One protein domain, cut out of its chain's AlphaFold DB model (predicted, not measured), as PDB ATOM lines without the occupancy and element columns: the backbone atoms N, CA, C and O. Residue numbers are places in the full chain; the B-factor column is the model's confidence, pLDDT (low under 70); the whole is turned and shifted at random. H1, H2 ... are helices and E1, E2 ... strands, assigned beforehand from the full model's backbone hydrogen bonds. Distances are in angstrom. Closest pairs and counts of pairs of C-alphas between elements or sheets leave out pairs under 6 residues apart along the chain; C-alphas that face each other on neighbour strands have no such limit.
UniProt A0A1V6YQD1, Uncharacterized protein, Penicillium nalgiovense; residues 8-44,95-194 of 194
ATOM      1  N   TYR A   8      -7.232 -46.270  40.264       44.25
ATOM      2  CA  TYR A   8      -7.021 -45.745  38.910       44.25
ATOM      3  C   TYR A   8      -7.593 -46.617  37.793       44.25
ATOM      4  O   TYR A   8      -7.689 -46.144  36.672       44.25
ATOM      5  N   ARG A   9      -8.036 -47.858  38.040       43.06
ATOM      6  CA  ARG A   9      -8.545 -48.713  36.945       43.06
ATOM      7  C   ARG A   9      -9.749 -48.107  36.216       43.06
ATOM      8  O   ARG A   9      -9.980 -48.444  35.061       43.06
ATOM      9  N   VAL A  10     -10.491 -47.217  36.878       47.12
ATOM     10  CA  VAL A  10     -11.603 -46.468  36.280       47.12
ATOM     11  C   VAL A  10     -11.108 -45.204  35.562       47.12
ATOM     12  O   VAL A  10     -11.565 -44.932  34.454       47.12
ATOM     13  N   ALA A  11     -10.132 -44.485  36.124       45.78
ATOM     14  CA  ALA A  11      -9.492 -43.326  35.493       45.78
ATOM     15  C   ALA A  11      -8.712 -43.702  34.220       45.78
ATOM     16  O   ALA A  11      -8.884 -43.086  33.176       45.78
ATOM     17  N   ASP A  12      -7.926 -44.776  34.295       49.19
ATOM     18  CA  ASP A  12      -7.129 -45.340  33.201       49.19
ATOM     19  C   ASP A  12      -7.986 -46.098  32.176       49.19
ATOM     20  O   ASP A  12      -7.491 -46.487  31.118       49.19
ATOM     21  N   SER A  13      -9.277 -46.322  32.463       66.38
ATOM     22  CA  SER A  13     -10.201 -46.897  31.475       66.38
ATOM     23  C   SER A  13     -10.532 -45.917  30.349       66.38
ATOM     24  O   SER A  13     -11.039 -46.333  29.306       66.38
ATOM     25  N   ASP A  14     -10.261 -44.623  30.553       83.62
ATOM     26  CA  ASP A  14     -10.525 -43.582  29.577       83.62
ATOM     27  C   ASP A  14      -9.303 -42.681  29.342       83.62
ATOM     28  O   ASP A  14      -8.907 -41.953  30.252       83.62
ATOM     29  N   PRO A  15      -8.714 -42.679  28.133       85.88
ATOM     30  CA  PRO A  15      -7.512 -41.897  27.852       85.88
ATOM     31  C   PRO A  15      -7.658 -40.392  28.117       85.88
ATOM     32  O   PRO A  15      -6.721 -39.775  28.621       85.88
ATOM     33  N   GLU A  16      -8.813 -39.792  27.810       89.69
ATOM     34  CA  GLU A  16      -9.027 -38.348  27.997       89.69
ATOM     35  C   GLU A  16      -9.105 -37.986  29.482       89.69
ATOM     36  O   GLU A  16      -8.468 -37.031  29.935       89.69
ATOM     37  N   VAL A  17      -9.823 -38.801  30.261       87.69
ATOM     38  CA  VAL A  17      -9.927 -38.632  31.716       87.69
ATOM     39  C   VAL A  17      -8.574 -38.879  32.379       87.69
ATOM     40  O   VAL A  17      -8.181 -38.117  33.260       87.69
ATOM     41  N   GLY A  18      -7.833 -39.897  31.933       85.88
ATOM     42  CA  GLY A  18      -6.491 -40.197  32.427       85.88
ATOM     43  C   GLY A  18      -5.523 -39.030  32.224       85.88
ATOM     44  O   GLY A  18      -4.844 -38.627  33.168       85.88
ATOM     45  N   VAL A  19      -5.502 -38.424  31.031       89.88
ATOM     46  CA  VAL A  19      -4.686 -37.226  30.757       89.88
ATOM     47  C   VAL A  19      -5.106 -36.055  31.645       89.88
ATOM     48  O   VAL A  19      -4.252 -35.414  32.260       89.88
ATOM     49  N   ALA A  20      -6.409 -35.790  31.767       91.00
ATOM     50  CA  ALA A  20      -6.905 -34.700  32.601       91.00
ATOM     51  C   ALA A  20      -6.557 -34.894  34.086       91.00
ATOM     52  O   ALA A  20      -6.154 -33.943  34.755       91.00
ATOM     53  N   LEU A  21      -6.632 -36.128  34.590       89.50
ATOM     54  CA  LEU A  21      -6.233 -36.462  35.954       89.50
ATOM     55  C   LEU A  21      -4.734 -36.234  36.183       89.50
ATOM     56  O   LEU A  21      -4.356 -35.668  37.204       89.50
ATOM     57  N   GLN A  22      -3.869 -36.629  35.244       89.69
ATOM     58  CA  GLN A  22      -2.424 -36.385  35.359       89.69
ATOM     59  C   GLN A  22      -2.081 -34.889  35.349       89.69
ATOM     60  O   GLN A  22      -1.193 -34.449  36.089       89.69
ATOM     61  N   ASN A  23      -2.814 -34.097  34.565       92.88
ATOM     62  CA  ASN A  23      -2.691 -32.640  34.582       92.88
ATOM     63  C   ASN A  23      -3.118 -32.072  35.943       92.88
ATOM     64  O   ASN A  23      -2.380 -31.280  36.523       92.88
ATOM     65  N   ALA A  24      -4.241 -32.540  36.499       91.88
ATOM     66  CA  ALA A  24      -4.700 -32.133  37.825       91.88
ATOM     67  C   ALA A  24      -3.689 -32.495  38.928       91.88
ATOM     68  O   ALA A  24      -3.344 -31.662  39.760       91.88
ATOM     69  N   ILE A  25      -3.140 -33.715  38.900       91.44
ATOM     70  CA  ILE A  25      -2.083 -34.159  39.825       91.44
ATOM     71  C   ILE A  25      -0.850 -33.251  39.724       91.44
ATOM     72  O   ILE A  25      -0.236 -32.927  40.742       91.44
ATOM     73  N   SER A  26      -0.474 -32.840  38.512       93.56
ATOM     74  CA  SER A  26       0.648 -31.919  38.302       93.56
ATOM     75  C   SER A  26       0.371 -30.543  38.910       93.56
ATOM     76  O   SER A  26       1.213 -30.039  39.647       93.56
ATOM     77  N   GLN A  27      -0.829 -29.992  38.708       94.50
ATOM     78  CA  GLN A  27      -1.243 -28.721  39.317       94.50
ATOM     79  C   GLN A  27      -1.240 -28.788  40.850       94.50
ATOM     80  O   GLN A  27      -0.684 -27.912  41.507       94.50
ATOM     81  N   PHE A  28      -1.763 -29.866  41.444       92.75
ATOM     82  CA  PHE A  28      -1.685 -30.065  42.894       92.75
ATOM     83  C   PHE A  28      -0.237 -30.069  43.402       92.75
ATOM     84  O   PHE A  28       0.062 -29.455  44.428       92.75
ATOM     85  N   ARG A  29       0.686 -30.710  42.678       93.00
ATOM     86  CA  ARG A  29       2.114 -30.698  43.035       93.00
ATOM     87  C   ARG A  29       2.727 -29.300  42.939       93.00
ATOM     88  O   ARG A  29       3.528 -28.947  43.801       93.00
ATOM     89  N   GLU A  30       2.353 -28.505  41.939       95.50
ATOM     90  CA  GLU A  30       2.789 -27.104  41.805       95.50
ATOM     91  C   GLU A  30       2.291 -26.227  42.963       95.50
ATOM     92  O   GLU A  30       3.014 -25.345  43.425       95.50
ATOM     93  N   LEU A  31       1.108 -26.534  43.501       93.06
ATOM     94  CA  LEU A  31       0.552 -25.919  44.710       93.06
ATOM     95  C   LEU A  31       1.210 -26.422  46.014       93.06
ATOM     96  O   LEU A  31       0.812 -26.020  47.107       93.06
ATOM     97  N   GLY A  32       2.219 -27.292  45.921       92.81
ATOM     98  CA  GLY A  32       2.953 -27.833  47.067       92.81
ATOM     99  C   GLY A  32       2.290 -29.039  47.735       92.81
ATOM    100  O   GLY A  32       2.721 -29.443  48.817       92.81
ATOM    101  N   VAL A  33       1.263 -29.633  47.118       92.31
ATOM    102  CA  VAL A  33       0.593 -30.826  47.648       92.31
ATOM    103  C   VAL A  33       1.445 -32.069  47.393       92.31
ATOM    104  O   VAL A  33       1.900 -32.335  46.277       92.31
ATOM    105  N   ILE A  34       1.633 -32.872  48.439       93.12
ATOM    106  CA  ILE A  34       2.295 -34.174  48.344       93.12
ATOM    107  C   ILE A  34       1.261 -35.205  47.892       93.12
ATOM    108  O   ILE A  34       0.269 -35.439  48.577       93.12
ATOM    109  N   ILE A  35       1.509 -35.832  46.743       91.06
ATOM    110  CA  ILE A  35       0.645 -36.874  46.179       91.06
ATOM    111  C   ILE A  35       1.304 -38.233  46.384       91.06
ATOM    112  O   ILE A  35       2.417 -38.459  45.900       91.06
ATOM    113  N   VAL A  36       0.596 -39.129  47.067       89.88
ATOM    114  CA  VAL A  36       0.980 -40.528  47.268       89.88
ATOM    115  C   VAL A  36      -0.085 -41.437  46.676       89.88
ATOM    116  O   VAL A  36      -1.276 -41.140  46.744       89.88
ATOM    117  N   ASP A  37       0.348 -42.548  46.090       87.50
ATOM    118  CA  ASP A  37      -0.578 -43.541  45.569       87.50
ATOM    119  C   ASP A  37      -0.998 -44.521  46.669       87.50
ATOM    120  O   ASP A  37      -0.168 -45.008  47.437       87.50
ATOM    121  N   VAL A  38      -2.292 -44.831  46.713       84.69
ATOM    122  CA  VAL A  38      -2.938 -45.587  47.794       84.69
ATOM    123  C   VAL A  38      -3.943 -46.596  47.233       84.69
ATOM    124  O   VAL A  38      -4.457 -46.429  46.126       84.69
ATOM    125  N   ASP A  39      -4.228 -47.652  47.996       84.62
ATOM    126  CA  ASP A  39      -5.242 -48.663  47.676       84.62
ATOM    127  C   ASP A  39      -6.078 -48.975  48.919       84.62
ATOM    128  O   ASP A  39      -5.560 -48.995  50.037       84.62
ATOM    129  N   PHE A  40      -7.366 -49.228  48.705       84.44
ATOM    130  CA  PHE A  40      -8.286 -49.692  49.731       84.44
ATOM    131  C   PHE A  40      -7.893 -51.080  50.229       84.44
ATOM    132  O   PHE A  40      -7.489 -51.952  49.453       84.44
ATOM    133  N   GLU A  41      -8.063 -51.312  51.523       86.25
ATOM    134  CA  GLU A  41      -7.810 -52.619  52.123       86.25
ATOM    135  C   GLU A  41      -9.060 -53.502  52.027       86.25
ATOM    136  O   GLU A  41      -8.975 -54.656  51.604       86.25
ATOM    137  N   HIS A  42     -10.233 -52.932  52.315       86.75
ATOM    138  CA  HIS A  42     -11.501 -53.650  52.441       86.75
ATOM    139  C   HIS A  42     -12.499 -53.287  51.336       86.75
ATOM    140  O   HIS A  42     -13.194 -54.165  50.824       86.75
ATOM    141  N   TRP A  43     -12.581 -52.013  50.945       84.25
ATOM    142  CA  TRP A  43     -13.476 -51.577  49.877       84.25
ATOM    143  C   TRP A  43     -12.957 -52.046  48.517       84.25
ATOM    144  O   TRP A  43     -11.840 -51.719  48.109       84.25
ATOM    145  N   LYS A  44     -13.773 -52.814  47.791       79.44
ATOM    146  CA  LYS A  44     -13.456 -53.281  46.439       79.44
ATOM    147  C   LYS A  44     -14.675 -53.038  45.547       79.44
ATOM    148  O   LYS A  44     -15.648 -53.772  45.669       79.44
ATOM    149  N   GLY A  95     -34.267 -52.326  64.179       82.44
ATOM    150  CA  GLY A  95     -33.782 -52.921  65.427       82.44
ATOM    151  C   GLY A  95     -33.477 -54.422  65.355       82.44
ATOM    152  O   GLY A  95     -33.092 -54.995  66.368       82.44
ATOM    153  N   SER A  96     -33.684 -55.074  64.207       85.56
ATOM    154  CA  SER A  96     -33.401 -56.508  64.046       85.56
ATOM    155  C   SER A  96     -31.896 -56.794  64.003       85.56
ATOM    156  O   SER A  96     -31.115 -55.969  63.532       85.56
ATOM    157  N   GLU A  97     -31.481 -57.971  64.481       88.69
ATOM    158  CA  GLU A  97     -30.067 -58.382  64.489       88.69
ATOM    159  C   GLU A  97     -29.468 -58.406  63.078       88.69
ATOM    160  O   GLU A  97     -28.367 -57.903  62.869       88.69
ATOM    161  N   GLU A  98     -30.225 -58.906  62.100       82.56
ATOM    162  CA  GLU A  98     -29.834 -58.927  60.690       82.56
ATOM    163  C   GLU A  98     -29.576 -57.512  60.152       82.56
ATOM    164  O   GLU A  98     -28.514 -57.244  59.592       82.56
ATOM    165  N   PHE A  99     -30.494 -56.571  60.408       82.31
ATOM    166  CA  PHE A  99     -30.309 -55.173  60.016       82.31
ATOM    167  C   PHE A  99     -29.083 -54.546  60.687       82.31
ATOM    168  O   PHE A  99     -28.304 -53.849  60.037       82.31
ATOM    169  N   LEU A 100     -28.897 -54.776  61.989       85.81
ATOM    170  CA  LEU A 100     -27.774 -54.217  62.740       85.81
ATOM    171  C   LEU A 100     -26.431 -54.797  62.277       85.81
ATOM    172  O   LEU A 100     -25.459 -54.050  62.174       85.81
ATOM    173  N   SER A 101     -26.389 -56.090  61.953       87.25
ATOM    174  CA  SER A 101     -25.216 -56.757  61.379       87.25
ATOM    175  C   SER A 101     -24.865 -56.171  60.010       87.25
ATOM    176  O   SER A 101     -23.724 -55.760  59.788       87.25
ATOM    177  N   MET A 102     -25.865 -56.017  59.137       82.56
ATOM    178  CA  MET A 102     -25.676 -55.432  57.811       82.56
ATOM    179  C   MET A 102     -25.210 -53.977  57.896       82.56
ATOM    180  O   MET A 102     -24.242 -53.579  57.248       82.56
ATOM    181  N   LYS A 103     -25.838 -53.179  58.766       85.00
ATOM    182  CA  LYS A 103     -25.424 -51.799  59.029       85.00
ATOM    183  C   LYS A 103     -23.976 -51.732  59.517       85.00
ATOM    184  O   LYS A 103     -23.224 -50.889  59.037       85.00
ATOM    185  N   ALA A 104     -23.573 -52.605  60.440       89.56
ATOM    186  CA  ALA A 104     -22.198 -52.645  60.932       89.56
ATOM    187  C   ALA A 104     -21.203 -52.994  59.813       89.56
ATOM    188  O   ALA A 104     -20.130 -52.398  59.742       89.56
ATOM    189  N   GLN A 105     -21.568 -53.901  58.902       87.62
ATOM    190  CA  GLN A 105     -20.766 -54.215  57.720       87.62
ATOM    191  C   GLN A 105     -20.653 -53.018  56.763       87.62
ATOM    192  O   GLN A 105     -19.552 -52.698  56.315       87.62
ATOM    193  N   MET A 106     -21.760 -52.320  56.486       85.06
ATOM    194  CA  MET A 106     -21.760 -51.095  55.676       85.06
ATOM    195  C   MET A 106     -20.851 -50.027  56.285       85.06
ATOM    196  O   MET A 106     -19.996 -49.479  55.598       85.06
ATOM    197  N   GLU A 107     -20.997 -49.759  57.584       89.19
ATOM    198  CA  GLU A 107     -20.160 -48.792  58.297       89.19
ATOM    199  C   GLU A 107     -18.686 -49.221  58.265       89.19
ATOM    200  O   GLU A 107     -17.813 -48.399  57.994       89.19
ATOM    201  N   HIS A 108     -18.390 -50.514  58.436       90.94
ATOM    202  CA  HIS A 108     -17.032 -51.043  58.325       90.94
ATOM    203  C   HIS A 108     -16.412 -50.799  56.939       90.94
ATOM    204  O   HIS A 108     -15.245 -50.409  56.866       90.94
ATOM    205  N   LEU A 109     -17.162 -50.992  55.853       89.12
ATOM    206  CA  LEU A 109     -16.697 -50.681  54.496       89.12
ATOM    207  C   LEU A 109     -16.540 -49.168  54.284       89.12
ATOM    208  O   LEU A 109     -15.551 -48.719  53.713       89.12
ATOM    209  N   GLY A 110     -17.477 -48.375  54.799       89.19
ATOM    210  CA  GLY A 110     -17.439 -46.915  54.746       89.19
ATOM    211  C   GLY A 110     -16.226 -46.294  55.438       89.19
ATOM    212  O   GLY A 110     -15.646 -45.330  54.940       89.19
ATOM    213  N   HIS A 111     -15.800 -46.877  56.558       93.69
ATOM    214  CA  HIS A 111     -14.613 -46.444  57.299       93.69
ATOM    215  C   HIS A 111     -13.289 -46.745  56.581       93.69
ATOM    216  O   HIS A 111     -12.235 -46.315  57.050       93.69
ATOM    217  N   ASP A 112     -13.301 -47.456  55.450       92.12
ATOM    218  CA  ASP A 112     -12.064 -47.821  54.759       92.12
ATOM    219  C   ASP A 112     -11.345 -46.619  54.132       92.12
ATOM    220  O   ASP A 112     -10.120 -46.609  54.063       92.12
ATOM    221  N   VAL A 113     -12.076 -45.558  53.765       91.69
ATOM    222  CA  VAL A 113     -11.469 -44.281  53.343       91.69
ATOM    223  C   VAL A 113     -10.690 -43.647  54.493       91.69
ATOM    224  O   VAL A 113      -9.562 -43.211  54.296       91.69
ATOM    225  N   GLU A 114     -11.255 -43.611  55.701       94.62
ATOM    226  CA  GLU A 114     -10.581 -43.022  56.863       94.62
ATOM    227  C   GLU A 114      -9.329 -43.825  57.238       94.62
ATOM    228  O   GLU A 114      -8.266 -43.232  57.405       94.62
ATOM    229  N   ARG A 115      -9.406 -45.167  57.244       94.81
ATOM    230  CA  ARG A 115      -8.227 -46.035  57.449       94.81
ATOM    231  C   ARG A 115      -7.148 -45.783  56.408       94.81
ATOM    232  O   ARG A 115      -5.973 -45.685  56.752       94.81
ATOM    233  N   LEU A 116      -7.541 -45.677  55.141       93.31
ATOM    234  CA  LEU A 116      -6.626 -45.403  54.045       93.31
ATOM    235  C   LEU A 116      -5.919 -44.055  54.242       93.31
ATOM    236  O   LEU A 116      -4.705 -43.972  54.056       93.31
ATOM    237  N   LEU A 117      -6.647 -43.018  54.662       94.88
ATOM    238  CA  LEU A 117      -6.070 -41.707  54.953       94.88
ATOM    239  C   LEU A 117      -5.130 -41.755  56.166       94.88
ATOM    240  O   LEU A 117      -4.056 -41.160  56.124       94.88
ATOM    241  N   ASP A 118      -5.505 -42.461  57.230       95.62
ATOM    242  CA  ASP A 118      -4.712 -42.560  58.459       95.62
ATOM    243  C   ASP A 118      -3.406 -43.335  58.236       95.62
ATOM    244  O   ASP A 118      -2.331 -42.846  58.588       95.62
ATOM    245  N   ASN A 119      -3.480 -44.496  57.578       95.44
ATOM    246  CA  ASN A 119      -2.330 -45.364  57.311       95.44
ATOM    247  C   ASN A 119      -1.282 -44.708  56.402       95.44
ATOM    248  O   ASN A 119      -0.104 -45.052  56.472       95.44
ATOM    249  N   ASN A 120      -1.709 -43.775  55.549       94.06
ATOM    250  CA  ASN A 120      -0.841 -43.082  54.599       94.06
ATOM    251  C   ASN A 120      -0.572 -41.622  54.992       94.06
ATOM    252  O   ASN A 120      -0.004 -40.877  54.197       94.06
ATOM    253  N   HIS A 121      -0.983 -41.198  56.193       95.50
ATOM    254  CA  HIS A 121      -0.836 -39.823  56.685       95.50
ATOM    255  C   HIS A 121      -1.360 -38.758  55.704       95.50
ATOM    256  O   HIS A 121      -0.757 -37.702  55.524       95.50
ATOM    257  N   CYS A 122      -2.489 -39.051  55.061       95.06
ATOM    258  CA  CYS A 122      -3.123 -38.190  54.073       95.06
ATOM    259  C   CYS A 122      -4.287 -37.395  54.676       95.06
ATOM    260  O   CYS A 122      -5.015 -37.852  55.565       95.06
ATOM    261  N   ASP A 123      -4.499 -36.195  54.141       94.94
ATOM    262  CA  ASP A 123      -5.628 -35.334  54.492       94.94
ATOM    263  C   ASP A 123      -6.859 -35.588  53.616       94.94
ATOM    264  O   ASP A 123      -7.986 -35.569  54.115       94.94
ATOM    265  N   ILE A 124      -6.628 -35.803  52.320       94.88
ATOM    266  CA  ILE A 124      -7.638 -35.858  51.262       94.88
ATOM    267  C   ILE A 124      -7.303 -37.028  50.339       94.88
ATOM    268  O   ILE A 124      -6.138 -37.269  50.027       94.88
ATOM    269  N   LEU A 125      -8.334 -37.736  49.890       93.75
ATOM    270  CA  LEU A 125      -8.253 -38.716  48.817       93.75
ATOM    271  C   LEU A 125      -8.765 -38.079  47.522       93.75
ATOM    272  O   LEU A 125      -9.821 -37.443  47.506       93.75
ATOM    273  N   LEU A 126      -8.012 -38.289  46.445       91.81
ATOM    274  CA  LEU A 126      -8.355 -37.885  45.086       91.81
ATOM    275  C   LEU A 126      -8.770 -39.114  44.278       91.81
ATOM    276  O   LEU A 126      -8.076 -40.130  44.285       91.81
ATOM    277  N   ALA A 127      -9.877 -39.013  43.552       87.88
ATOM    278  CA  ALA A 127     -10.310 -40.039  42.610       87.88
ATOM    279  C   ALA A 127     -11.032 -39.405  41.420       87.88
ATOM    280  O   ALA A 127     -11.554 -38.302  41.524       87.88
ATOM    281  N   THR A 128     -11.110 -40.089  40.282       85.25
ATOM    282  CA  THR A 128     -11.975 -39.627  39.186       85.25
ATOM    283  C   THR A 128     -13.444 -39.692  39.581       85.25
ATOM    284  O   THR A 128     -13.836 -40.557  40.357       85.25
ATOM    285  N   SER A 129     -14.281 -38.823  39.015       76.62
ATOM    286  CA  SER A 129     -15.714 -38.761  39.340       76.62
ATOM    287  C   SER A 129     -16.493 -40.049  39.054       76.62
ATOM    288  O   SER A 129     -17.572 -40.254  39.594       76.62
ATOM    289  N   SER A 130     -15.962 -40.916  38.195       71.94
ATOM    290  CA  SER A 130     -16.510 -42.239  37.890       71.94
ATOM    291  C   SER A 130     -16.075 -43.328  38.879       71.94
ATOM    292  O   SER A 130     -16.558 -44.455  38.786       71.94
ATOM    293  N   THR A 131     -15.159 -43.030  39.804       77.12
ATOM    294  CA  THR A 131     -14.694 -43.987  40.807       77.12
ATOM    295  C   THR A 131     -15.772 -44.205  41.863       77.12
ATOM    296  O   THR A 131     -16.215 -43.270  42.528       77.12
ATOM    297  N   ASP A 132     -16.153 -45.464  42.050       79.44
ATOM    298  CA  ASP A 132     -17.076 -45.876  43.102       79.44
ATOM    299  C   ASP A 132     -16.370 -45.842  44.469       79.44
ATOM    300  O   ASP A 132     -15.546 -46.704  44.793       79.44
ATOM    301  N   LEU A 133     -16.653 -44.793  45.243       84.69
ATOM    302  CA  LEU A 133     -16.145 -44.568  46.596       84.69
ATOM    303  C   LEU A 133     -17.255 -44.833  47.633       84.69
ATOM    304  O   LEU A 133     -18.406 -44.439  47.400       84.69
ATOM    305  N   PRO A 134     -16.934 -45.396  48.816       88.75
ATOM    306  CA  PRO A 134     -17.926 -45.755  49.831       88.75
ATOM    307  C   PRO A 134     -18.317 -44.555  50.715       88.75
ATOM    308  O   PRO A 134     -18.418 -44.672  51.939       88.75
ATOM    309  N   LEU A 135     -18.489 -43.368  50.120       89.69
ATOM    310  CA  LEU A 135     -18.680 -42.116  50.869       89.69
ATOM    311  C   LEU A 135     -20.015 -42.073  51.611       89.69
ATOM    312  O   LEU A 135     -20.085 -41.582  52.732       89.69
ATOM    313  N   ASP A 136     -21.070 -42.615  51.014       86.94
ATOM    314  CA  ASP A 136     -22.395 -42.741  51.624       86.94
ATOM    315  C   ASP A 136     -22.392 -43.721  52.803       86.94
ATOM    316  O   ASP A 136     -22.948 -43.417  53.860       86.94
ATOM    317  N   LEU A 137     -21.704 -44.856  52.652       88.38
ATOM    318  CA  LEU A 137     -21.521 -45.852  53.705       88.38
ATOM    319  C   LEU A 137     -20.728 -45.259  54.879       88.38
ATOM    320  O   LEU A 137     -21.094 -45.417  56.045       88.38
ATOM    321  N   GLY A 138     -19.661 -44.521  54.563       89.06
ATOM    322  CA  GLY A 138     -18.787 -43.865  55.533       89.06
ATOM    323  C   GLY A 138     -19.341 -42.551  56.077       89.06
ATOM    324  O   GLY A 138     -18.778 -42.015  57.030       89.06
ATOM    325  N   ARG A 139     -20.442 -42.040  55.509       92.75
ATOM    326  CA  ARG A 139     -20.993 -40.688  55.722       92.75
ATOM    327  C   ARG A 139     -19.893 -39.615  55.660       92.75
ATOM    328  O   ARG A 139     -19.753 -38.798  56.571       92.75
ATOM    329  N   LEU A 140     -19.082 -39.688  54.611       94.12
ATOM    330  CA  LEU A 140     -17.916 -38.844  54.378       94.12
ATOM    331  C   LEU A 140     -18.250 -37.719  53.395       94.12
ATOM    332  O   LEU A 140     -19.031 -37.936  52.463       94.12
ATOM    333  N   PRO A 141     -17.664 -36.526  53.575       96.31
ATOM    334  CA  PRO A 141     -17.831 -35.437  52.628       96.31
ATOM    335  C   PRO A 141     -17.031 -35.702  51.349       96.31
ATOM    336  O   PRO A 141     -15.846 -36.031  51.408       96.31
ATOM    337  N   GLY A 142     -17.676 -35.497  50.201       94.25
ATOM    338  CA  GLY A 142     -17.054 -35.515  48.881       94.25
ATOM    339  C   GLY A 142     -17.429 -34.262  48.091       94.25
ATOM    340  O   GLY A 142     -18.592 -33.863  48.085       94.25
ATOM    341  N   ILE A 143     -16.452 -33.649  47.429       95.06
ATOM    342  CA  ILE A 143     -16.631 -32.506  46.528       95.06
ATOM    343  C   ILE A 143     -16.108 -32.905  45.159       95.06
ATOM    344  O   ILE A 143     -14.993 -33.407  45.045       95.06
ATOM    345  N   GLN A 144     -16.904 -32.673  44.122       93.94
ATOM    346  CA  GLN A 144     -16.482 -32.896  42.749       93.94
ATOM    347  C   GLN A 144     -16.115 -31.563  42.097       93.94
ATOM    348  O   GLN A 144     -16.935 -30.646  42.077       93.94
ATOM    349  N   VAL A 145     -14.909 -31.483  41.535       95.25
ATOM    350  CA  VAL A 145     -14.449 -30.344  40.734       95.25
ATOM    351  C   VAL A 145     -14.398 -30.756  39.258       95.25
ATOM    352  O   VAL A 145     -13.881 -31.838  38.947       95.25
ATOM    353  N   PRO A 146     -14.953 -29.958  38.329       95.25
ATOM    354  CA  PRO A 146     -14.848 -30.230  36.898       95.25
ATOM    355  C   PRO A 146     -13.388 -30.257  36.429       95.25
ATOM    356  O   PRO A 146     -12.606 -29.380  36.769       95.25
ATOM    357  N   LEU A 147     -13.029 -31.247  35.609       93.50
ATOM    358  CA  LEU A 147     -11.720 -31.314  34.943       93.50
ATOM    359  C   LEU A 147     -11.806 -30.993  33.449       93.50
ATOM    360  O   LEU A 147     -10.791 -30.701  32.820       93.50
ATOM    361  N   GLY A 148     -12.998 -31.084  32.862       93.44
ATOM    362  CA  GLY A 148     -13.212 -30.791  31.455       93.44
ATOM    363  C   GLY A 148     -14.397 -31.543  30.877       93.44
ATOM    364  O   GLY A 148     -15.302 -31.979  31.593       93.44
ATOM    365  N   PHE A 149     -14.368 -31.680  29.558       95.00
ATOM    366  CA  PHE A 149     -15.397 -32.327  28.765       95.00
ATOM    367  C   PHE A 149     -14.748 -33.290  27.785       95.00
ATOM    368  O   PHE A 149     -13.663 -33.010  27.277       95.00
ATOM    369  N   TYR A 150     -15.434 -34.390  27.486       94.06
ATOM    370  CA  TYR A 150     -15.023 -35.257  26.389       94.06
ATOM    371  C   TYR A 150     -14.998 -34.492  25.064       94.06
ATOM    372  O   TYR A 150     -15.855 -33.634  24.810       94.06
ATOM    373  N   SER A 151     -14.034 -34.841  24.221       95.19
ATOM    374  CA  SER A 151     -13.780 -34.206  22.936       95.19
ATOM    375  C   SER A 151     -14.988 -34.248  21.993       95.19
ATOM    376  O   SER A 151     -15.888 -35.085  22.099       95.19
ATOM    377  N   ALA A 152     -15.019 -33.326  21.029       95.94
ATOM    378  CA  ALA A 152     -16.121 -33.220  20.072       95.94
ATOM    379  C   ALA A 152     -16.287 -34.476  19.191       95.94
ATOM    380  O   ALA A 152     -17.382 -34.747  18.702       95.94
ATOM    381  N   ASP A 153     -15.205 -35.228  18.990       95.19
ATOM    382  CA  ASP A 153     -15.127 -36.467  18.214       95.19
ATOM    383  C   ASP A 153     -15.328 -37.737  19.057       95.19
ATOM    384  O   ASP A 153     -15.238 -38.847  18.528       95.19
ATOM    385  N   ARG A 154     -15.642 -37.598  20.351       94.00
ATOM    386  CA  ARG A 154     -15.875 -38.727  21.249       94.00
ATOM    387  C   ARG A 154     -16.992 -39.642  20.738       94.00
ATOM    388  O   ARG A 154     -18.106 -39.202  20.463       94.00
ATOM    389  N   GLU A 155     -16.734 -40.946  20.708       94.12
ATOM    390  CA  GLU A 155     -17.772 -41.929  20.398       94.12
ATOM    391  C   GLU A 155     -18.840 -41.994  21.505       94.12
ATOM    392  O   GLU A 155     -18.537 -41.945  22.702       94.12
ATOM    393  N   ILE A 156     -20.104 -42.141  21.095       94.75
ATOM    394  CA  ILE A 156     -21.219 -42.358  22.016       94.75
ATOM    395  C   ILE A 156     -21.140 -43.783  22.568       94.75
ATOM    396  O   ILE A 156     -21.430 -44.749  21.865       94.75
ATOM    397  N   VAL A 157     -20.831 -43.905  23.855       88.81
ATOM    398  CA  VAL A 157     -20.866 -45.170  24.594       88.81
ATOM    399  C   VAL A 157     -22.174 -45.255  25.366       88.81
ATOM    400  O   VAL A 157     -22.593 -44.288  26.010       88.81
ATOM    401  N   ARG A 158     -22.822 -46.420  25.305       86.56
ATOM    402  CA  ARG A 158     -24.046 -46.718  26.051       86.56
ATOM    403  C   ARG A 158     -23.838 -47.889  27.001       86.56
ATOM    404  O   ARG A 158     -23.053 -48.786  26.707       86.56
ATOM    405  N   ASP A 159     -24.535 -47.873  28.131       79.75
ATOM    406  CA  ASP A 159     -24.582 -49.018  29.042       79.75
ATOM    407  C   ASP A 159     -25.539 -50.121  28.543       79.75
ATOM    408  O   ASP A 159     -26.174 -50.009  27.491       79.75
ATOM    409  N   SER A 160     -25.663 -51.200  29.322       76.50
ATOM    410  CA  SER A 160     -26.567 -52.321  29.026       76.50
ATOM    411  C   SER A 160     -28.051 -51.938  29.007       76.50
ATOM    412  O   SER A 160     -28.860 -52.686  28.462       76.50
ATOM    413  N   LYS A 161     -28.414 -50.777  29.567       75.81
ATOM    414  CA  LYS A 161     -29.771 -50.211  29.566       75.81
ATOM    415  C   LYS A 161     -29.977 -49.210  28.421       75.81
ATOM    416  O   LYS A 161     -31.049 -48.620  28.305       75.81
ATOM    417  N   GLY A 162     -28.972 -49.013  27.566       81.25
ATOM    418  CA  GLY A 162     -29.009 -48.072  26.450       81.25
ATOM    419  C   GLY A 162     -28.800 -46.609  26.855       81.25
ATOM    420  O   GLY A 162     -28.952 -45.725  26.005       81.25
ATOM    421  N   MET A 163     -28.439 -46.331  28.110       82.50
ATOM    422  CA  MET A 163     -28.163 -44.980  28.600       82.50
ATOM    423  C   MET A 163     -26.802 -44.509  28.110       82.50
ATOM    424  O   MET A 163     -25.836 -45.264  28.146       82.50
ATOM    425  N   VAL A 164     -26.716 -43.258  27.656       87.12
ATOM    426  CA  VAL A 164     -25.442 -42.661  27.233       87.12
ATOM    427  C   VAL A 164     -24.566 -42.431  28.460       87.12
ATOM    428  O   VAL A 164     -24.943 -41.677  29.352       87.12
ATOM    429  N   THR A 165     -23.396 -43.064  28.486       84.12
ATOM    430  CA  THR A 165     -22.417 -42.943  29.577       84.12
ATOM    431  C   THR A 165     -21.195 -42.124  29.180       84.12
ATOM    432  O   THR A 165     -20.548 -41.541  30.047       84.12
ATOM    433  N   LYS A 166     -20.885 -42.041  27.879       88.19
ATOM    434  CA  LYS A 166     -19.848 -41.163  27.310       88.19
ATOM    435  C   LYS A 166     -20.315 -40.650  25.950       88.19
ATOM    436  O   LYS A 166     -20.926 -41.406  25.201       88.19
ATOM    437  N   ALA A 167     -20.062 -39.382  25.649       93.19
ATOM    438  CA  ALA A 167     -20.408 -38.724  24.389       93.19
ATOM    439  C   ALA A 167     -19.693 -37.363  24.315       93.19
ATOM    440  O   ALA A 167     -19.181 -36.901  25.340       93.19
ATOM    441  N   PRO A 168     -19.689 -36.699  23.147       96.44
ATOM    442  CA  PRO A 168     -19.108 -35.373  23.007       96.44
ATOM    443  C   PRO A 168     -19.690 -34.376  24.004       96.44
ATOM    444  O   PRO A 168     -20.905 -34.331  24.207       96.44
ATOM    445  N   ASN A 169     -18.825 -33.549  24.590       94.81
ATOM    446  CA  ASN A 169     -19.189 -32.506  25.550       94.81
ATOM    447  C   ASN A 169     -19.837 -33.010  26.857       94.81
ATOM    448  O   ASN A 169     -20.426 -32.214  27.588       94.81
ATOM    449  N   ILE A 170     -19.741 -34.304  27.185       92.25
ATOM    450  CA  ILE A 170     -20.109 -34.785  28.525       92.25
ATOM    451  C   ILE A 170     -18.999 -34.382  29.514       92.25
ATOM    452  O   ILE A 170     -17.827 -34.641  29.228       92.25
ATOM    453  N   PRO A 171     -19.331 -33.756  30.659       93.00
ATOM    454  CA  PRO A 171     -18.337 -33.349  31.640       93.00
ATOM    455  C   PRO A 171     -17.767 -34.548  32.401       93.00
ATOM    456  O   PRO A 171     -18.471 -35.516  32.696       93.00
ATOM    457  N   TYR A 172     -16.503 -34.440  32.790       90.38
ATOM    458  CA  TYR A 172     -15.868 -35.327  33.762       90.38
ATOM    459  C   TYR A 172     -15.120 -34.496  34.810       90.38
ATOM    460  O   TYR A 172     -14.786 -33.329  34.588       90.38
ATOM    461  N   GLY A 173     -14.881 -35.082  35.982       91.62
ATOM    462  CA  GLY A 173     -14.277 -34.362  37.097       91.62
ATOM    463  C   GLY A 173     -13.406 -35.224  37.991       91.62
ATOM    464  O   GLY A 173     -13.235 -36.428  37.779       91.62
ATOM    465  N   ILE A 174     -12.879 -34.570  39.016       91.50
ATOM    466  CA  ILE A 174     -12.146 -35.176  40.117       91.50
ATOM    467  C   ILE A 174     -12.969 -35.029  41.390       91.50
ATOM    468  O   ILE A 174     -13.538 -33.976  41.660       91.50
ATOM    469  N   THR A 175     -13.049 -36.101  42.161       92.44
ATOM    470  CA  THR A 175     -13.666 -36.136  43.479       92.44
ATOM    471  C   THR A 175     -12.575 -35.998  44.530       92.44
ATOM    472  O   THR A 175     -11.649 -36.809  44.582       92.44
ATOM    473  N   LEU A 176     -12.706 -34.981  45.377       94.62
ATOM    474  CA  LEU A 176     -11.946 -34.791  46.605       94.62
ATOM    475  C   LEU A 176     -12.808 -35.292  47.758       94.62
ATOM    476  O   LEU A 176     -13.936 -34.833  47.929       94.62
ATOM    477  N   THR A 177     -12.290 -36.205  48.570       95.50
ATOM    478  CA  THR A 177     -12.992 -36.690  49.765       95.50
ATOM    479  C   THR A 177     -12.071 -36.701  50.970       95.50
ATOM    480  O   THR A 177     -10.862 -36.885  50.846       95.50
ATOM    481  N   GLY A 178     -12.649 -36.516  52.150       95.12
ATOM    482  CA  GLY A 178     -11.907 -36.443  53.403       95.12
ATOM    483  C   GLY A 178     -12.600 -37.191  54.533       95.12
ATOM    484  O   GLY A 178     -13.540 -37.959  54.321       95.12
ATOM    485  N   ARG A 179     -12.121 -36.950  55.754       95.75
ATOM    486  CA  ARG A 179     -12.731 -37.460  56.990       95.75
ATOM    487  C   ARG A 179     -14.075 -36.780  57.248       95.75
ATOM    488  O   ARG A 179     -14.363 -35.719  56.689       95.75
ATOM    489  N   ARG A 180     -14.887 -37.345  58.139       94.94
ATOM    490  CA  ARG A 180     -16.096 -36.659  58.625       94.94
ATOM    491  C   ARG A 180     -15.754 -35.263  59.148       94.94
ATOM    492  O   ARG A 180     -14.738 -35.094  59.820       94.94
ATOM    493  N   PHE A 181     -16.625 -34.294  58.871       95.88
ATOM    494  CA  PHE A 181     -16.486 -32.911  59.339       95.88
ATOM    495  C   PHE A 181     -15.255 -32.164  58.782       95.88
ATOM    496  O   PHE A 181     -14.771 -31.214  59.394       95.88
ATOM    497  N   SER A 182     -14.714 -32.611  57.641       96.75
ATOM    498  CA  SER A 182     -13.576 -31.971  56.959       96.75
ATOM    499  C   SER A 182     -13.987 -31.049  55.803       96.75
ATOM    500  O   SER A 182     -13.143 -30.675  54.988       96.75
ATOM    501  N   GLU A 183     -15.262 -30.656  55.727       97.69
ATOM    502  CA  GLU A 183     -15.830 -29.867  54.628       97.69
ATOM    503  C   GLU A 183     -15.085 -28.549  54.415       97.69
ATOM    504  O   GLU A 183     -14.822 -28.190  53.275       97.69
ATOM    505  N   GLU A 184     -14.686 -27.853  55.483       97.44
ATOM    506  CA  GLU A 184     -13.914 -26.605  55.380       97.44
ATOM    507  C   GLU A 184     -12.583 -26.820  54.639       97.44
ATOM    508  O   GLU A 184     -12.262 -26.091  53.701       97.44
ATOM    509  N   LYS A 185     -11.830 -27.865  55.012       95.56
ATOM    510  CA  LYS A 185     -10.552 -28.208  54.371       95.56
ATOM    511  C   LYS A 185     -10.765 -28.650  52.922       95.56
ATOM    512  O   LYS A 185      -9.993 -28.258  52.048       95.56
ATOM    513  N   LEU A 186     -11.803 -29.446  52.661       96.31
ATOM    514  CA  LEU A 186     -12.139 -29.891  51.310       96.31
ATOM    515  C   LEU A 186     -12.541 -28.723  50.410       96.31
ATOM    516  O   LEU A 186     -12.063 -28.653  49.283       96.31
ATOM    517  N   LEU A 187     -13.358 -27.792  50.907       97.19
ATOM    518  CA  LEU A 187     -13.750 -26.586  50.180       97.19
ATOM    519  C   LEU A 187     -12.539 -25.710  49.869       97.19
ATOM    520  O   LEU A 187     -12.389 -25.273  48.733       97.19
ATOM    521  N   ALA A 188     -11.647 -25.497  50.840       95.25
ATOM    522  CA  ALA A 188     -10.422 -24.735  50.620       95.25
ATOM    523  C   ALA A 188      -9.523 -25.390  49.558       95.25
ATOM    524  O   ALA A 188      -8.995 -24.702  48.686       95.25
ATOM    525  N   CYS A 189      -9.376 -26.718  49.602       94.81
ATOM    526  CA  CYS A 189      -8.590 -27.463  48.621       94.81
ATOM    527  C   CYS A 189      -9.215 -27.404  47.221       94.81
ATOM    528  O   CYS A 189      -8.513 -27.090  46.264       94.81
ATOM    529  N   ALA A 190     -10.526 -27.635  47.112       95.25
ATOM    530  CA  ALA A 190     -11.259 -27.552  45.853       95.25
ATOM    531  C   ALA A 190     -11.170 -26.147  45.237       95.25
ATOM    532  O   ALA A 190     -10.840 -26.023  44.066       95.25
ATOM    533  N   TYR A 191     -11.383 -25.102  46.041       95.69
ATOM    534  CA  TYR A 191     -11.309 -23.709  45.594       95.69
ATOM    535  C   TYR A 191      -9.892 -23.272  45.200       95.69
ATOM    536  O   TYR A 191      -9.728 -22.408  44.355       95.69
ATOM    537  N   THR A 192      -8.856 -23.837  45.824       94.06
ATOM    538  CA  THR A 192      -7.462 -23.539  45.446       94.06
ATOM    539  C   THR A 192      -7.064 -24.242  44.143       94.06
ATOM    540  O   THR A 192      -6.130 -23.809  43.475       94.06
ATOM    541  N   PHE A 193      -7.730 -25.351  43.819       92.81
ATOM    542  CA  PHE A 193      -7.485 -26.123  42.608       92.81
ATOM    543  C   PHE A 193      -8.234 -25.577  41.380       92.81
ATOM    544  O   PHE A 193      -7.667 -25.617  40.291       92.81
ATOM    545  N   GLU A 194      -9.480 -25.115  41.551       89.44
ATOM    546  CA  GLU A 194     -10.303 -24.480  40.499       89.44
ATOM    547  C   GLU A 194      -9.690 -23.171  39.963       89.44
ATOM    548  O   GLU A 194      -9.704 -22.996  38.720       89.44
TER     549      GLU A 194
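This is residues 8 to 44 and 95 to 194 of the 194 residues of an uncharacterized protein of Penicillium nalgiovense (UniProt A0A1V6YQD1). A small three-stranded sheet has two helices, H1 and H5, over one face, at about right angles to each other. H2 leads away near H3 and H4, its residues 97 to 102 sticking out with 95 and 96, and a long loop with little E3 lies where E2 ends. The printed part has 137 residues, in order H1 H2 H3 E1 H4 E2 E3 E4 H5; the antiparallel sheet runs E1, E4, E2, and the class is mixed. It is only just compact, close to loose, radius of gyration of the C-alphas 16.7 A, and flat, spanning 53 by 43 by 23 A.

H1, residues 15 to 30, is on the sheet of E1, 125 to 128, E4, 171 to 177, and E2, 142 to 149, at a height of 6.5 A; its Ala 20 and Leu 147 of E2 are closest, C-alphas 6.3 A apart. H5, residues 183 to 193, is on it too, height 9.1 A, along the strands, with the C-alphas of Val 145 and Ala 190 closest, 6.6 A; helices on one face make two layers. N 127 and O 175 of E1 and E4 are 3.0 A apart, N 145 and O 174 of E2 and E4 2.8 A, within hydrogen-bond range. H2, 97 to 110, touches H4, 135 to 138, with residues 106 to 110 alone; the C-alphas of Gly 110 and Gly 138 are closest, 3.4 A. H3, 112 to 119, only grazes the sheet with residues 113 to 117. E1, H4, E2 form a split strand-helix-strand unit, two strands running the same way with E4 between them, its crossover right-handed. Every O i to N i+4 pair is within range in H1, H2, H3 and H5; H4 is too short for one.

H1 begins at C-alpha 15, (-7.512, -41.897, 27.852), and is 22.8 A long; H2 is 19.6 A, E2 20.4 A, E4 19.2 A and H5 15.1 A. E3, residues 164 to 166, pairs with no named strand. H5 ends at C-alpha 193, (-7.485, -26.123, 42.608).

The C-alphas of Gly 95 and Asp 153 are farthest apart, 53.4 A. Residues 45 to 94 are not printed, C-alphas 44 and 95 being 27.8 A apart. E2 to E3 is a long link. Residues 8 to 13 have pLDDT under 70.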